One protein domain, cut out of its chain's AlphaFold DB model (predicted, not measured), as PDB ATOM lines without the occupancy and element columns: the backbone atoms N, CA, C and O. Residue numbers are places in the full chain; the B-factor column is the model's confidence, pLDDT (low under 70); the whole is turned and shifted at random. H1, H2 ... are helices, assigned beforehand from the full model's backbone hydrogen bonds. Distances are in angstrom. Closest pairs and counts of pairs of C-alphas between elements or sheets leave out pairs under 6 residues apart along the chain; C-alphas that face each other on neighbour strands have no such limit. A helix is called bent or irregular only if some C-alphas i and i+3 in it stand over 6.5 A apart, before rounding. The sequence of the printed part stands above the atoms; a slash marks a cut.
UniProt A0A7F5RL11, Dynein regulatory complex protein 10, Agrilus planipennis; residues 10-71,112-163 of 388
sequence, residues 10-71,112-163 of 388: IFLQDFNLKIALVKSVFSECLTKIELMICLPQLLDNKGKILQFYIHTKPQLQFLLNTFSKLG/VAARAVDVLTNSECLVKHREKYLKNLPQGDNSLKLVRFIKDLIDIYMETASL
ATOM      1  N   ILE A  10     226.203 336.637 134.367       67.06
ATOM      2  CA  ILE A  10     225.287 337.376 135.247       67.06
ATOM      3  C   ILE A  10     223.847 337.235 134.735       67.06
ATOM      4  O   ILE A  10     222.953 336.888 135.500       67.06
ATOM      5  N   PHE A  11     223.630 337.373 133.424       67.00
ATOM      6  CA  PHE A  11     222.308 337.190 132.822       67.00
ATOM      7  C   PHE A  11     221.767 335.757 132.975       67.00
ATOM      8  O   PHE A  11     220.591 335.571 133.280       67.00
ATOM      9  N   LEU A  12     222.614 334.734 132.809       66.81
ATOM     10  CA  LEU A  12     222.236 333.332 133.036       66.81
ATOM     11  C   LEU A  12     221.910 333.052 134.509       66.81
ATOM     12  O   LEU A  12     220.981 332.297 134.791       66.81
ATOM     13  N   GLN A  13     222.636 333.662 135.449       70.00
ATOM     14  CA  GLN A  13     222.310 333.572 136.873       70.00
ATOM     15  C   GLN A  13     220.970 334.242 137.189       70.00
ATOM     16  O   GLN A  13     220.132 333.613 137.830       70.00
ATOM     17  N   ASP A  14     220.725 335.450 136.680       70.25
ATOM     18  CA  ASP A  14     219.449 336.153 136.845       70.25
ATOM     19  C   ASP A  14     218.278 335.400 136.202       70.25
ATOM     20  O   ASP A  14     217.174 335.362 136.748       70.25
ATOM     21  N   PHE A  15     218.496 334.773 135.047       71.88
ATOM     22  CA  PHE A  15     217.480 333.981 134.359       71.88
ATOM     23  C   PHE A  15     217.157 332.689 135.115       71.88
ATOM     24  O   PHE A  15     215.988 332.388 135.347       71.88
ATOM     25  N   ASN A  16     218.177 331.974 135.593       73.69
ATOM     26  CA  ASN A  16     217.987 330.789 136.427       73.69
ATOM     27  C   ASN A  16     217.337 331.132 137.774       73.69
ATOM     28  O   ASN A  16     216.491 330.377 138.251       73.69
ATOM     29  N   LEU A  17     217.661 332.290 138.359       75.06
ATOM     30  CA  LEU A  17     216.979 332.815 139.544       75.06
ATOM     31  C   LEU A  17     215.505 333.106 139.257       75.06
ATOM     32  O   LEU A  17     214.651 332.747 140.064       75.06
ATOM     33  N   LYS A  18     215.182 333.694 138.100       76.56
ATOM     34  CA  LYS A  18     213.793 333.922 137.673       76.56
ATOM     35  C   LYS A  18     213.039 332.612 137.449       76.56
ATOM     36  O   LYS A  18     211.911 332.501 137.916       76.56
ATOM     37  N   ILE A  19     213.649 331.608 136.815       76.62
ATOM     38  CA  ILE A  19     213.051 330.269 136.665       76.62
ATOM     39  C   ILE A  19     212.819 329.630 138.039       76.62
ATOM     40  O   ILE A  19     211.741 329.096 138.292       76.62
ATOM     41  N   ALA A  20     213.794 329.717 138.946       76.25
ATOM     42  CA  ALA A  20     213.676 329.186 140.300       76.25
ATOM     43  C   ALA A  20     212.570 329.888 141.106       76.25
ATOM     44  O   ALA A  20     211.802 329.214 141.786       76.25
ATOM     45  N   LEU A  21     212.440 331.212 140.974       77.44
ATOM     46  CA  LEU A  21     211.358 332.015 141.559       77.44
ATOM     47  C   LEU A  21     209.991 331.628 140.998       77.44
ATOM     48  O   LEU A  21     209.034 331.441 141.741       77.44
ATOM     49  N   VAL A  22     209.880 331.482 139.680       77.69
ATOM     50  CA  VAL A  22     208.624 331.080 139.042       77.69
ATOM     51  C   VAL A  22     208.242 329.664 139.483       77.69
ATOM     52  O   VAL A  22     207.101 329.430 139.876       77.69
ATOM     53  N   LYS A  23     209.207 328.740 139.540       78.19
ATOM     54  CA  LYS A  23     209.012 327.384 140.067       78.19
ATOM     55  C   LYS A  23     208.593 327.395 141.537       78.19
ATOM     56  O   LYS A  23     207.683 326.650 141.900       78.19
ATOM     57  N   SER A  24     209.205 328.235 142.375       80.19
ATOM     58  CA  SER A  24     208.838 328.332 143.790       80.19
ATOM     59  C   SER A  24     207.411 328.853 143.947       80.19
ATOM     60  O   SER A  24     206.622 328.228 144.650       80.19
ATOM     61  N   VAL A  25     207.035 329.902 143.209       81.12
ATOM     62  CA  VAL A  25     205.670 330.453 143.201       81.12
ATOM     63  C   VAL A  25     204.657 329.414 142.718       81.12
ATOM     64  O   VAL A  25     203.621 329.231 143.353       81.12
ATOM     65  N   PHE A  26     204.947 328.680 141.641       77.25
ATOM     66  CA  PHE A  26     204.049 327.628 141.157       77.25
ATOM     67  C   PHE A  26     203.939 326.452 142.132       77.25
ATOM     68  O   PHE A  26     202.841 325.933 142.321       77.25
ATOM     69  N   SER A  27     205.027 326.066 142.803       80.00
ATOM     70  CA  SER A  27     204.997 325.023 143.836       80.00
ATOM     71  C   SER A  27     204.215 325.456 145.084       80.00
ATOM     72  O   SER A  27     203.455 324.673 145.656       80.00
ATOM     73  N   GLU A  28     204.319 326.727 145.471       81.06
ATOM     74  CA  GLU A  28     203.552 327.314 146.567       81.06
ATOM     75  C   GLU A  28     202.059 327.425 146.210       81.06
ATOM     76  O   GLU A  28     201.183 327.110 147.015       81.06
ATOM     77  N   CYS A  29     201.739 327.799 144.971       79.88
ATOM     78  CA  CYS A  29     200.367 327.784 144.470       79.88
ATOM     79  C   CYS A  29     199.797 326.362 144.423       79.88
ATOM     80  O   CYS A  29     198.668 326.144 144.861       79.88
ATOM     81  N   LEU A  30     200.575 325.388 143.947       82.00
ATOM     82  CA  LEU A  30     200.167 323.987 143.885       82.00
ATOM     83  C   LEU A  30     199.846 323.451 145.284       82.00
ATOM     84  O   LEU A  30     198.768 322.906 145.497       82.00
ATOM     85  N   THR A  31     200.728 323.681 146.258       81.56
ATOM     86  CA  THR A  31     200.514 323.246 147.650       81.56
ATOM     87  C   THR A  31     199.298 323.908 148.302       81.56
ATOM     88  O   THR A  31     198.564 323.241 149.038       81.56
ATOM     89  N   LYS A  32     199.024 325.185 148.005       81.56
ATOM     90  CA  LYS A  32     197.813 325.882 148.468       81.56
ATOM     91  C   LYS A  32     196.543 325.320 147.824       81.56
ATOM     92  O   LYS A  32     195.562 325.108 148.531       81.56
ATOM     93  N   ILE A  33     196.557 325.028 146.523       80.94
ATOM     94  CA  ILE A  33     195.417 324.426 145.808       80.94
ATOM     95  C   ILE A  33     195.142 323.013 146.328       80.94
ATOM     96  O   ILE A  33     194.004 322.688 146.655       80.94
ATOM     97  N   GLU A  34     196.182 322.197 146.491       81.38
ATOM     98  CA  GLU A  34     196.093 320.872 147.105       81.38
ATOM     99  C   GLU A  34     195.474 320.939 148.512       81.38
ATOM    100  O   GLU A  34     194.632 320.118 148.871       81.38
ATOM    101  N   LEU A  35     195.849 321.947 149.306       81.19
ATOM    102  CA  LEU A  35     195.290 322.169 150.636       81.19
ATOM    103  C   LEU A  35     193.826 322.624 150.587       81.19
ATOM    104  O   LEU A  35     193.027 322.147 151.391       81.19
ATOM    105  N   MET A  36     193.447 323.487 149.639       79.69
ATOM    106  CA  MET A  36     192.051 323.894 149.442       79.69
ATOM    107  C   MET A  36     191.153 322.719 149.048       79.69
ATOM    108  O   MET A  36     190.018 322.655 149.514       79.69
ATOM    109  N   ILE A  37     191.663 321.773 148.255       79.94
ATOM    110  CA  ILE A  37     190.937 320.553 147.867       79.94
ATOM    111  C   ILE A  37     190.716 319.637 149.083       79.94
ATOM    112  O   ILE A  37     189.645 319.054 149.233       79.94
ATOM    113  N   CYS A  38     191.691 319.543 149.990       79.19
ATOM    114  CA  CYS A  38     191.585 318.741 151.215       79.19
ATOM    115  C   CYS A  38     190.803 319.417 152.352       79.19
ATOM    116  O   CYS A  38     190.357 318.742 153.282       79.19
ATOM    117  N   LEU A  39     190.644 320.742 152.309       80.12
ATOM    118  CA  LEU A  39     190.057 321.533 153.391       80.12
ATOM    119  C   LEU A  39     188.641 321.075 153.807       80.12
ATOM    120  O   LEU A  39     188.400 320.968 155.010       80.12
ATOM    121  N   PRO A  40     187.705 320.767 152.881       79.19
ATOM    122  CA  PRO A  40     186.358 320.324 153.242       79.19
ATOM    123  C   PRO A  40     186.362 319.031 154.058       79.19
ATOM    124  O   PRO A  40     185.622 318.920 155.028       79.19
ATOM    125  N   GLN A  41     187.241 318.087 153.716       77.81
ATOM    126  CA  GLN A  41     187.362 316.813 154.419       77.81
ATOM    127  C   GLN A  41     188.032 316.979 155.789       77.81
ATOM    128  O   GLN A  41     187.601 316.376 156.767       77.81
ATOM    129  N   LEU A  42     189.064 317.825 155.885       75.56
ATOM    130  CA  LEU A  42     189.733 318.123 157.156       75.56
ATOM    131  C   LEU A  42     188.780 318.773 158.173       75.56
ATOM    132  O   LEU A  42     188.917 318.558 159.378       75.56
ATOM    133  N   LEU A  43     187.812 319.553 157.686       75.75
ATOM    134  CA  LEU A  43     186.796 320.226 158.497       75.75
ATOM    135  C   LEU A  43     185.556 319.370 158.770       75.75
ATOM    136  O   LEU A  43     184.750 319.724 159.638       75.75
ATOM    137  N   ASP A  44     185.414 318.244 158.077       74.56
ATOM    138  CA  ASP A  44     184.283 317.347 158.240       74.56
ATOM    139  C   ASP A  44     184.288 316.681 159.631       74.56
ATOM    140  O   ASP A  44     185.317 316.573 160.311       74.56
ATOM    141  N   ASN A  45     183.115 316.265 160.111       73.06
ATOM    142  CA  ASN A  45     182.933 315.677 161.445       73.06
ATOM    143  C   ASN A  45     183.487 316.532 162.609       73.06
ATOM    144  O   ASN A  45     184.100 316.000 163.537       73.06
ATOM    145  N   LYS A  46     183.271 317.857 162.584       70.19
ATOM    146  CA  LYS A  46     183.763 318.818 163.603       70.19
ATOM    147  C   LYS A  46     185.292 318.792 163.779       70.19
ATOM    148  O   LYS A  46     185.794 319.072 164.866       70.19
ATOM    149  N   GLY A  47     186.028 318.440 162.723       70.06
ATOM    150  CA  GLY A  47     187.490 318.391 162.728       70.06
ATOM    151  C   GLY A  47     188.083 317.236 163.533       70.06
ATOM    152  O   GLY A  47     189.198 317.364 164.034       70.06
ATOM    153  N   LYS A  48     187.390 316.090 163.637       76.62
ATOM    154  CA  LYS A  48     187.960 314.855 164.221       76.62
ATOM    155  C   LYS A  48     189.289 314.458 163.568       76.62
ATOM    156  O   LYS A  48     190.190 313.984 164.251       76.62
ATOM    157  N   ILE A  49     189.420 314.687 162.260       76.19
ATOM    158  CA  ILE A  49     190.655 314.418 161.514       76.19
ATOM    159  C   ILE A  49     191.753 315.398 161.951       76.19
ATOM    160  O   ILE A  49     192.856 314.974 162.282       76.19
ATOM    161  N   LEU A  50     191.443 316.693 162.063       77.38
ATOM    162  CA  LEU A  50     192.379 317.698 162.582       77.38
ATOM    163  C   LEU A  50     192.791 317.425 164.038       77.38
ATOM    164  O   LEU A  50     193.946 317.645 164.388       77.38
ATOM    165  N   GLN A  51     191.889 316.897 164.871       78.56
ATOM    166  CA  GLN A  51     192.171 316.531 166.264       78.56
ATOM    167  C   GLN A  51     193.187 315.387 166.383       78.56
ATOM    168  O   GLN A  51     193.930 315.331 167.361       78.56
ATOM    169  N   PHE A  52     193.233 314.493 165.393       78.62
ATOM    170  CA  PHE A  52     194.194 313.394 165.360       78.62
ATOM    171  C   PHE A  52     195.619 313.881 165.054       78.62
ATOM    172  O   PHE A  52     196.579 313.363 165.617       78.62
ATOM    173  N   TYR A  53     195.754 314.894 164.191       77.75
ATOM    174  CA  TYR A  53     197.056 315.372 163.709       77.75
ATOM    175  C   TYR A  53     197.580 316.624 164.430       77.75
ATOM    176  O   TYR A  53     198.769 316.921 164.334       77.75
ATOM    177  N   ILE A  54     196.731 317.354 165.160       79.06
ATOM    178  CA  ILE A  54     197.112 318.558 165.912       79.06
ATOM    179  C   ILE A  54     196.948 318.287 167.408       79.06
ATOM    180  O   ILE A  54     195.857 318.387 167.966       79.06
ATOM    181  N   HIS A  55     198.057 317.965 168.079       72.38
ATOM    182  CA  HIS A  55     198.069 317.605 169.504       72.38
ATOM    183  C   HIS A  55     197.812 318.796 170.445       72.38
ATOM    184  O   HIS A  55     197.452 318.623 171.611       72.38
ATOM    185  N   THR A  56     197.954 320.024 169.948       79.12
ATOM    186  CA  THR A  56     197.818 321.246 170.740       79.12
ATOM    187  C   THR A  56     196.365 321.737 170.726       79.12
ATOM    188  O   THR A  56     195.926 322.408 169.790       79.12
ATOM    189  N   LYS A  57     195.609 321.450 171.799       74.00
ATOM    190  CA  LYS A  57     194.202 321.883 171.979       74.00
ATOM    191  C   LYS A  57     193.916 323.357 171.609       74.00
ATOM    192  O   LYS A  57     192.904 323.577 170.940       74.00
ATOM    193  N   PRO A  58     194.747 324.362 171.966       76.94
ATOM    194  CA  PRO A  58     194.462 325.750 171.588       76.94
ATOM    195  C   PRO A  58     194.621 326.024 170.084       76.94
ATOM    196  O   PRO A  58     193.868 326.828 169.541       76.94
ATOM    197  N   GLN A  59     195.521 325.327 169.379       75.81
ATOM    198  CA  GLN A  59     195.654 325.449 167.919       75.81
ATOM    199  C   GLN A  59     194.457 324.821 167.198       75.81
ATOM    200  O   GLN A  59     193.926 325.397 166.252       75.81
ATOM    201  N   LEU A  60     193.978 323.678 167.695       78.19
ATOM    202  CA  LEU A  60     192.784 323.024 167.170       78.19
ATOM    203  C   LEU A  60     191.534 323.897 167.357       78.19
ATOM    204  O   LEU A  60     190.775 324.097 166.409       78.19
ATOM    205  N   GLN A  61     191.336 324.467 168.552       75.69
ATOM    206  CA  GLN A  61     190.229 325.397 168.799       75.69
ATOM    207  C   GLN A  61     190.354 326.675 167.965       75.69
ATOM    208  O   GLN A  61     189.343 327.172 167.472       75.69
ATOM    209  N   PHE A  62     191.569 327.190 167.759       81.31
ATOM    210  CA  PHE A  62     191.815 328.327 166.873       81.31
ATOM    211  C   PHE A  62     191.391 328.018 165.433       81.31
ATOM    212  O   PHE A  62     190.631 328.792 164.852       81.31
ATOM    213  N   LEU A  63     191.796 326.875 164.875       78.06
ATOM    214  CA  LEU A  63     191.412 326.464 163.521       78.06
ATOM    215  C   LEU A  63     189.895 326.271 163.409       78.06
ATOM    216  O   LEU A  63     189.270 326.863 162.531       78.06
ATOM    217  N   LEU A  64     189.278 325.537 164.339       77.94
ATOM    218  CA  LEU A  64     187.830 325.300 164.342       77.94
ATOM    219  C   LEU A  64     187.019 326.599 164.481       77.94
ATOM    220  O   LEU A  64     186.034 326.794 163.767       77.94
ATOM    221  N   ASN A  65     187.447 327.528 165.338       78.06
ATOM    222  CA  ASN A  65     186.816 328.845 165.472       78.06
ATOM    223  C   ASN A  65     187.019 329.716 164.226       78.06
ATOM    224  O   ASN A  65     186.128 330.476 163.855       78.06
ATOM    225  N   THR A  66     188.171 329.609 163.566       76.62
ATOM    226  CA  THR A  66     188.475 330.394 162.364       76.62
ATOM    227  C   THR A  66     187.653 329.894 161.176       76.62
ATOM    228  O   THR A  66     186.945 330.678 160.546       76.62
ATOM    229  N   PHE A  67     187.634 328.583 160.927       74.75
ATOM    230  CA  PHE A  67     186.862 328.002 159.826       74.75
ATOM    231  C   PHE A  67     185.346 328.038 160.065       74.75
ATOM    232  O   PHE A  67     184.595 328.240 159.113       74.75
ATOM    233  N   SER A  68     184.871 327.950 161.315       70.00
ATOM    234  CA  SER A  68     183.439 328.135 161.619       70.00
ATOM    235  C   SER A  68     182.965 329.578 161.414       70.00
ATOM    236  O   SER A  68     181.825 329.786 160.998       70.00
ATOM    237  N   LYS A  69     183.827 330.581 161.635       70.56
ATOM    238  CA  LYS A  69     183.541 331.984 161.287       70.56
ATOM    239  C   LYS A  69     183.510 332.206 159.771       70.56
ATOM    240  O   LYS A  69     182.627 332.911 159.294       70.56
ATOM    241  N   LEU A  70     184.403 331.560 159.018       65.31
ATOM    242  CA  LEU A  70     184.400 331.586 157.547       65.31
ATOM    243  C   LEU A  70     183.175 330.876 156.941       65.31
ATOM    244  O   LEU A  70     182.610 331.361 155.966       65.31
ATOM    245  N   GLY A  71     182.719 329.771 157.541       59.91
ATOM    246  CA  GLY A  71     181.547 329.021 157.075       59.91
ATOM    247  C   GLY A  71     180.213 329.758 157.245       59.91
ATOM    248  O   GLY A  71     179.308 329.573 156.439       59.91
ATOM    249  N   VAL A 112     193.941 336.308 160.341       69.25
ATOM    250  CA  VAL A 112     193.587 335.099 161.088       69.25
ATOM    251  C   VAL A 112     193.469 333.860 160.182       69.25
ATOM    252  O   VAL A 112     193.962 332.796 160.540       69.25
ATOM    253  N   ALA A 113     192.862 333.987 158.999       67.62
ATOM    254  CA  ALA A 113     192.712 332.902 158.027       67.62
ATOM    255  C   ALA A 113     194.038 332.563 157.330       67.62
ATOM    256  O   ALA A 113     194.324 331.389 157.119       67.62
ATOM    257  N   ALA A 114     194.873 333.566 157.040       70.25
ATOM    258  CA  ALA A 114     196.222 333.345 156.515       70.25
ATOM    259  C   ALA A 114     197.080 332.536 157.501       70.25
ATOM    260  O   ALA A 114     197.611 331.497 157.129       70.25
ATOM    261  N   ARG A 115     197.089 332.915 158.793       73.88
ATOM    262  CA  ARG A 115     197.762 332.115 159.836       73.88
ATOM    263  C   ARG A 115     197.194 330.704 159.960       73.88
ATOM    264  O   ARG A 115     197.947 329.775 160.218       73.88
ATOM    265  N   ALA A 116     195.881 330.526 159.800       72.19
ATOM    266  CA  ALA A 116     195.264 329.200 159.818       72.19
ATOM    267  C   ALA A 116     195.744 328.329 158.644       72.19
ATOM    268  O   ALA A 116     196.064 327.160 158.850       72.19
ATOM    269  N   VAL A 117     195.844 328.894 157.439       75.75
ATOM    270  CA  VAL A 117     196.397 328.200 156.268       75.75
ATOM    271  C   VAL A 117     197.877 327.890 156.479       75.75
ATOM    272  O   VAL A 117     198.268 326.748 156.274       75.75
ATOM    273  N   ASP A 118     198.682 328.825 156.983       76.44
ATOM    274  CA  ASP A 118     200.112 328.593 157.239       76.44
ATOM    275  C   ASP A 118     200.344 327.467 158.258       76.44
ATOM    276  O   ASP A 118     201.187 326.596 158.045       76.44
ATOM    277  N   VAL A 119     199.546 327.415 159.333       76.75
ATOM    278  CA  VAL A 119     199.590 326.324 160.324       76.75
ATOM    279  C   VAL A 119     199.244 324.973 159.688       76.75
ATOM    280  O   VAL A 119     199.882 323.968 159.998       76.75
ATOM    281  N   LEU A 120     198.265 324.931 158.778       75.69
ATOM    282  CA  LEU A 120     197.899 323.704 158.064       75.69
ATOM    283  C   LEU A 120     198.930 323.303 156.999       75.69
ATOM    284  O   LEU A 120     199.135 322.114 156.770       75.69
ATOM    285  N   THR A 121     199.583 324.273 156.358       77.88
ATOM    286  CA  THR A 121     200.548 324.028 155.272       77.88
ATOM    287  C   THR A 121     201.885 323.528 155.818       77.88
ATOM    288  O   THR A 121     202.499 322.658 155.207       77.88
ATOM    289  N   ASN A 122     202.298 324.020 156.993       78.38
ATOM    290  CA  ASN A 122     203.576 323.678 157.629       78.38
ATOM    291  C   ASN A 122     203.506 322.450 158.555       78.38
ATOM    292  O   ASN A 122     204.530 322.002 159.067       78.38
ATOM    293  N   SER A 123     202.318 321.888 158.795       79.75
ATOM    294  CA  SER A 123     202.171 320.673 159.600       79.75
ATOM    295  C   SER A 123     202.561 319.434 158.787       79.75
ATOM    296  O   SER A 123     201.821 318.988 157.910       79.75
ATOM    297  N   GLU A 124     203.712 318.835 159.106       76.50
ATOM    298  CA  GLU A 124     204.259 317.679 158.376       76.50
ATOM    299  C   GLU A 124     203.299 316.471 158.356       76.50
ATOM    300  O   GLU A 124     203.169 315.760 157.355       76.50
ATOM    301  N   CYS A 125     202.554 316.270 159.445       76.94
ATOM    302  CA  CYS A 125     201.556 315.209 159.557       76.94
ATOM    303  C   CYS A 125     200.367 315.418 158.602       76.94
ATOM    304  O   CYS A 125     199.853 314.454 158.029       76.94
ATOM    305  N   LEU A 126     199.948 316.670 158.391       75.44
ATOM    306  CA  LEU A 126     198.856 317.012 157.478       75.44
ATOM    307  C   LEU A 126     199.282 316.957 156.010       75.44
ATOM    308  O   LEU A 126     198.465 316.588 155.169       75.44
ATOM    309  N   VAL A 127     200.553 317.230 155.697       77.44
ATOM    310  CA  VAL A 127     201.103 317.047 154.342       77.44
ATOM    311  C   VAL A 127     201.016 315.577 153.916       77.44
ATOM    312  O   VAL A 127     200.472 315.277 152.852       77.44
ATOM    313  N   LYS A 128     201.430 314.642 154.784       80.00
ATOM    314  CA  LYS A 128     201.315 313.191 154.525       80.00
ATOM    315  C   LYS A 128     199.856 312.748 154.356       80.00
ATOM    316  O   LYS A 128     199.551 311.899 153.518       80.00
ATOM    317  N   HIS A 129     198.936 313.338 155.125       79.50
ATOM    318  CA  HIS A 129     197.505 313.068 154.983       79.50
ATOM    319  C   HIS A 129     196.935 313.610 153.662       79.50
ATOM    320  O   HIS A 129     196.208 312.893 152.975       79.50
ATOM    321  N   ARG A 130     197.311 314.836 153.273       79.62
ATOM    322  CA  ARG A 130     196.929 315.487 152.010       79.62
ATOM    323  C   ARG A 130     197.351 314.656 150.806       79.62
ATOM    324  O   ARG A 130     196.527 314.369 149.945       79.62
ATOM    325  N   GLU A 131     198.599 314.202 150.770       79.62
ATOM    326  CA  GLU A 131     199.097 313.348 149.687       79.62
ATOM    327  C   GLU A 131     198.341 312.019 149.596       79.62
ATOM    328  O   GLU A 131     198.008 311.561 148.501       79.62
ATOM    329  N   LYS A 132     198.033 311.402 150.745       81.88
ATOM    330  CA  LYS A 132     197.244 310.167 150.793       81.88
ATOM    331  C   LYS A 132     195.814 310.394 150.302       81.88
ATOM    332  O   LYS A 132     195.285 309.553 149.583       81.88
ATOM    333  N   TYR A 133     195.201 311.523 150.653       79.31
ATOM    334  CA  TYR A 133     193.864 311.868 150.182       79.31
ATOM    335  C   TYR A 133     193.844 312.146 148.680       79.31
ATOM    336  O   TYR A 133     193.041 311.550 147.972       79.31
ATOM    337  N   LEU A 134     194.782 312.946 148.170       76.50
ATOM    338  CA  LEU A 134     194.903 313.243 146.739       76.50
ATOM    339  C   LEU A 134     195.132 311.990 145.887       76.50
ATOM    340  O   LEU A 134     194.603 311.906 144.783       76.50
ATOM    341  N   LYS A 135     195.861 310.989 146.399       80.06
ATOM    342  CA  LYS A 135     196.009 309.681 145.735       80.06
ATOM    343  C   LYS A 135     194.714 308.862 145.714       80.06
ATOM    344  O   LYS A 135     194.530 308.061 144.803       80.06
ATOM    345  N   ASN A 136     193.837 309.070 146.693       79.25
ATOM    346  CA  ASN A 136     192.583 308.335 146.857       79.25
ATOM    347  C   ASN A 136     191.366 309.057 146.249       79.25
ATOM    348  O   ASN A 136     190.259 308.521 146.311       79.25
ATOM    349  N   LEU A 137     191.538 310.252 145.671       77.88
ATOM    350  CA  LEU A 137     190.459 310.936 144.961       77.88
ATOM    351  C   LEU A 137     190.088 310.177 143.671       77.88
ATOM    352  O   LEU A 137     190.973 309.713 142.944       77.88
ATOM    353  N   PRO A 138     188.790 310.085 143.328       76.69
ATOM    354  CA  PRO A 138     188.360 309.470 142.078       76.69
ATOM    355  C   PRO A 138     188.939 310.226 140.871       76.69
ATOM    356  O   PRO A 138     188.873 311.451 140.793       76.69
ATOM    357  N   GLN A 139     189.478 309.490 139.888       65.88
ATOM    358  CA  GLN A 139     190.211 310.042 138.730       65.88
ATOM    359  C   GLN A 139     189.400 311.025 137.854       65.88
ATOM    360  O   GLN A 139     189.978 311.719 137.018       65.88
ATOM    361  N   GLY A 140     188.076 311.079 138.027       64.75
ATOM    362  CA  GLY A 140     187.173 311.979 137.312       64.75
ATOM    363  C   GLY A 140     186.958 313.351 137.961       64.75
ATOM    364  O   GLY A 140     186.357 314.206 137.311       64.75
ATOM    365  N   ASP A 141     187.433 313.578 139.192       75.50
ATOM    366  CA  ASP A 141     187.215 314.836 139.913       75.50
ATOM    367  C   ASP A 141     187.937 316.003 139.216       75.50
ATOM    368  O   ASP A 141     189.132 315.938 138.897       75.50
ATOM    369  N   ASN A 142     187.205 317.091 138.966       76.38
ATOM    370  CA  ASN A 142     187.731 318.300 138.331       76.38
ATOM    371  C   ASN A 142     188.891 318.904 139.135       76.38
ATOM    372  O   ASN A 142     189.816 319.468 138.550       76.38
ATOM    373  N   SER A 143     188.890 318.702 140.452       75.38
ATOM    374  CA  SER A 143     189.963 319.110 141.361       75.38
ATOM    375  C   SER A 143     191.290 318.421 141.022       75.38
ATOM    376  O   SER A 143     192.349 319.046 141.017       75.38
ATOM    377  N   LEU A 144     191.236 317.136 140.655       77.00
ATOM    378  CA  LEU A 144     192.411 316.337 140.314       77.00
ATOM    379  C   LEU A 144     192.894 316.612 138.882       77.00
ATOM    380  O   LEU A 144     194.100 316.633 138.633       77.00
ATOM    381  N   LYS A 145     191.969 316.895 137.952       79.88
ATOM    382  CA  LYS A 145     192.305 317.392 136.605       79.88
ATOM    383  C   LYS A 145     193.022 318.737 136.672       79.88
ATOM    384  O   LYS A 145     194.019 318.906 135.986       79.88
ATOM    385  N   LEU A 146     192.565 319.662 137.520       79.88
ATOM    386  CA  LEU A 146     193.216 320.961 137.708       79.88
ATOM    387  C   LEU A 146     194.642 320.804 138.255       79.88
ATOM    388  O   LEU A 146     195.566 321.404 137.714       79.88
ATOM    389  N   VAL A 147     194.839 319.955 139.269       79.38
ATOM    390  CA  VAL A 147     196.179 319.654 139.805       79.38
ATOM    391  C   VAL A 147     197.086 319.035 138.735       79.38
ATOM    392  O   VAL A 147     198.254 319.407 138.657       79.38
ATOM    393  N   ARG A 148     196.571 318.133 137.883       82.00
ATOM    394  CA  ARG A 148     197.335 317.575 136.749       82.00
ATOM    395  C   ARG A 148     197.670 318.630 135.704       82.00
ATOM    396  O   ARG A 148     198.831 318.750 135.364       82.00
ATOM    397  N   PHE A 149     196.711 319.445 135.273       82.06
ATOM    398  CA  PHE A 149     196.975 320.513 134.306       82.06
ATOM    399  C   PHE A 149     198.010 321.514 134.809       82.06
ATOM    400  O   PHE A 149     198.843 321.956 134.031       82.06
ATOM    401  N   ILE A 150     197.981 321.869 136.097       79.50
ATOM    402  CA  ILE A 150     198.993 322.759 136.673       79.50
ATOM    403  C   ILE A 150     200.362 322.067 136.691       79.50
ATOM    404  O   ILE A 150     201.352 322.724 136.393       79.50
ATOM    405  N   LYS A 151     200.431 320.759 136.976       80.38
ATOM    406  CA  LYS A 151     201.680 319.981 136.879       80.38
ATOM    407  C   LYS A 151     202.192 319.898 135.441       80.38
ATOM    408  O   LYS A 151     203.327 320.282 135.213       80.38
ATOM    409  N   ASP A 152     201.344 319.537 134.482       82.19
ATOM    410  CA  ASP A 152     201.693 319.476 133.058       82.19
ATOM    411  C   ASP A 152     202.125 320.854 132.532       82.19
ATOM    412  O   ASP A 152     203.055 320.956 131.743       82.19
ATOM    413  N   LEU A 153     201.490 321.939 132.987       81.00
ATOM    414  CA  LEU A 153     201.875 323.303 132.622       81.00
ATOM    415  C   LEU A 153     203.222 323.681 133.239       81.00
ATOM    416  O   LEU A 153     204.034 324.293 132.554       81.00
ATOM    417  N   ILE A 154     203.480 323.303 134.496       77.31
ATOM    418  CA  ILE A 154     204.803 323.459 135.112       77.31
ATOM    419  C   ILE A 154     205.834 322.669 134.308       77.31
ATOM    420  O   ILE A 154     206.861 323.238 133.970       77.31
ATOM    421  N   ASP A 155     205.563 321.418 133.945       78.75
ATOM    422  CA  ASP A 155     206.498 320.577 133.194       78.75
ATOM    423  C   ASP A 155     206.762 321.142 131.791       78.75
ATOM    424  O   ASP A 155     207.917 321.340 131.427       78.75
ATOM    425  N   ILE A 156     205.723 321.546 131.052       80.12
ATOM    426  CA  ILE A 156     205.852 322.228 129.754       80.12
ATOM    427  C   ILE A 156     206.613 323.548 129.907       80.12
ATOM    428  O   ILE A 156     207.462 323.874 129.079       80.12
ATOM    429  N   TYR A 157     206.335 324.330 130.951       77.94
ATOM    430  CA  TYR A 157     207.054 325.574 131.215       77.94
ATOM    431  C   TYR A 157     208.524 325.306 131.541       77.94
ATOM    432  O   TYR A 157     209.393 326.016 131.054       77.94
ATOM    433  N   MET A 158     208.827 324.265 132.315       74.38
ATOM    434  CA  MET A 158     210.197 323.877 132.635       74.38
ATOM    435  C   MET A 158     210.933 323.344 131.400       74.38
ATOM    436  O   MET A 158     212.090 323.703 131.198       74.38
ATOM    437  N   GLU A 159     210.280 322.560 130.538       74.81
ATOM    438  CA  GLU A 159     210.833 322.105 129.254       74.81
ATOM    439  C   GLU A 159     211.061 323.270 128.281       74.81
ATOM    440  O   GLU A 159     212.093 323.349 127.624       74.81
ATOM    441  N   THR A 160     210.137 324.229 128.214       69.75
ATOM    442  CA  THR A 160     210.268 325.406 127.339       69.75
ATOM    443  C   THR A 160     211.255 326.446 127.864       69.75
ATOM    444  O   THR A 160     211.952 327.068 127.068       69.75
ATOM    445  N   ALA A 161     211.370 326.610 129.181       66.06
ATOM    446  CA  ALA A 161     212.331 327.511 129.814       66.06
ATOM    447  C   ALA A 161     213.761 326.943 129.849       66.06
ATOM    448  O   ALA A 161     214.706 327.709 130.034       66.06
ATOM    449  N   SER A 162     213.927 325.624 129.678       65.50
ATOM    450  CA  SER A 162     215.237 324.961 129.608       65.50
ATOM    451  C   SER A 162     215.802 324.842 128.189       65.50
ATOM    452  O   SER A 162     216.990 324.558 128.046       65.50
ATOM    453  N   LEU A 163     214.996 325.107 127.156       66.00
ATOM    454  CA  LEU A 163     215.437 325.122 125.762       66.00
ATOM    455  C   LEU A 163     216.237 326.391 125.441       66.00
ATOM    456  O   LEU A 163     215.828 327.515 125.745       66.00
TER     457      LEU A 163
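AT A GLANCE: This is residues 10 to 71 and 112 to 163 of the 388 residues of the protein "Dynein regulatory complex protein 10" of Agrilus planipennis (UniProt A0A7F5RL11). One long helix, H1, makes the longest axis; H5 packs side by side with residues 19 to 37 of H1, running the opposite way, and the two form a two-helix arm. At the other end is a head of three shorter helices, where H1 turns sharply near residue 43, H4 crosses it, and H2 and H3 pack together at a steep tilt. The loop between H4 and H5 sticks out with residues 136 to 142. The printed part has 114 residues with five named helices in the order H1, H2, H3, H4, H5 and no named strand, and its class is all helix. The whole is loose, with a radius of gyration of the C-alphas of 17.1 A, and spans 50 by 35 by 23 A.

IN THESE COORDINATES: The printed part begins with H1, residues 10 to 53, the longest helix; C-alpha 10 is at (225.287, 337.376, 135.247), and first to last C-alpha is 45.7 A. H1 has a kink of 114 degrees near residue 43 and is irregular: C-alphas 46 and 49 are 8.4 A apart. H2 is residues 57 to 71, 20.8 A long from first to last C-alpha, and ends at the cut. H3, residues 112 to 121, begins after the cut with C-alpha 112 at (193.587, 335.099, 161.088) and is 14.3 A long. H4, residues 124 to 136, is 18.9 A long. H5, residues 142 to 162, is 29.6 A long and ends with C-alpha 162 at (215.237, 324.961, 129.608).

HOW THE PARTS SIT: H1 is the hub, touching the four other helices, each with a part of its length alone; its line is a rough one. With residues 19 to 37 it touches H5, opposite ways at a shallow tilt of 15 degrees, and the closest C-alphas of the two, those of Ile 37 and Ser 143, are 6.7 A apart. With residues 31 to 35 it only just touches H3, with 3 pairs of C-alphas within 8 A; the closest, those of Leu 35 and Thr 121, are 7.3 A apart, and the lines are about perpendicular at 82 degrees. With residues 34 to 53 H1 touches H4, about perpendicular at 84 degrees, closest at the C-alphas of Tyr 53 and Cys 125, 6.1 A apart. With residues 43 to 51 it touches H2, about perpendicular at 86 degrees, closest at the C-alphas of Gln 51 and Leu 60, 6.6 A apart. Residues 62 to 67 of H2 touch H3, opposite ways at a steep tilt of 60 degrees; the closest C-alphas, those of Leu 63 and Ala 116, are 6.0 A apart. Helix packing is mostly crossed: of 5 touching pairs given a tilt, 1 is at a shallow tilt. H3 and H4 are close but not clearly touching, with the C-alphas of Leu 120 and Leu 126 closest at 6.8 A. H4 and H5 are also close but not clearly touching, with the C-alphas of Leu 134 and Leu 144 closest at 7.6 A. H2 is apart from H4 and H5, and H3 is apart from H5. In H2, H3, H4 and H5 every O i to N i+4 pair is within hydrogen-bond range; in H1 it is 32 of 40.

THE WHOLE: The two C-alphas farthest apart, those of Ile 10 and Asn 45, are 54.3 A apart, while those of Ile 10 and Leu 163 are 18.4 A apart. Residues 72 to 111 are not printed, and C-alphas 71 and 112 are 14.1 A apart across this cut, which lies in the link from H2 to H3. The links from H1 to H2, H3 to H4 and H4 to H5 are tight. The mean pLDDT of the printed part is 76.1; confidence is low, under 70, at residues 10 to 12, 70 to 71, 112 to 113, 139 to 140 and 160 to 163.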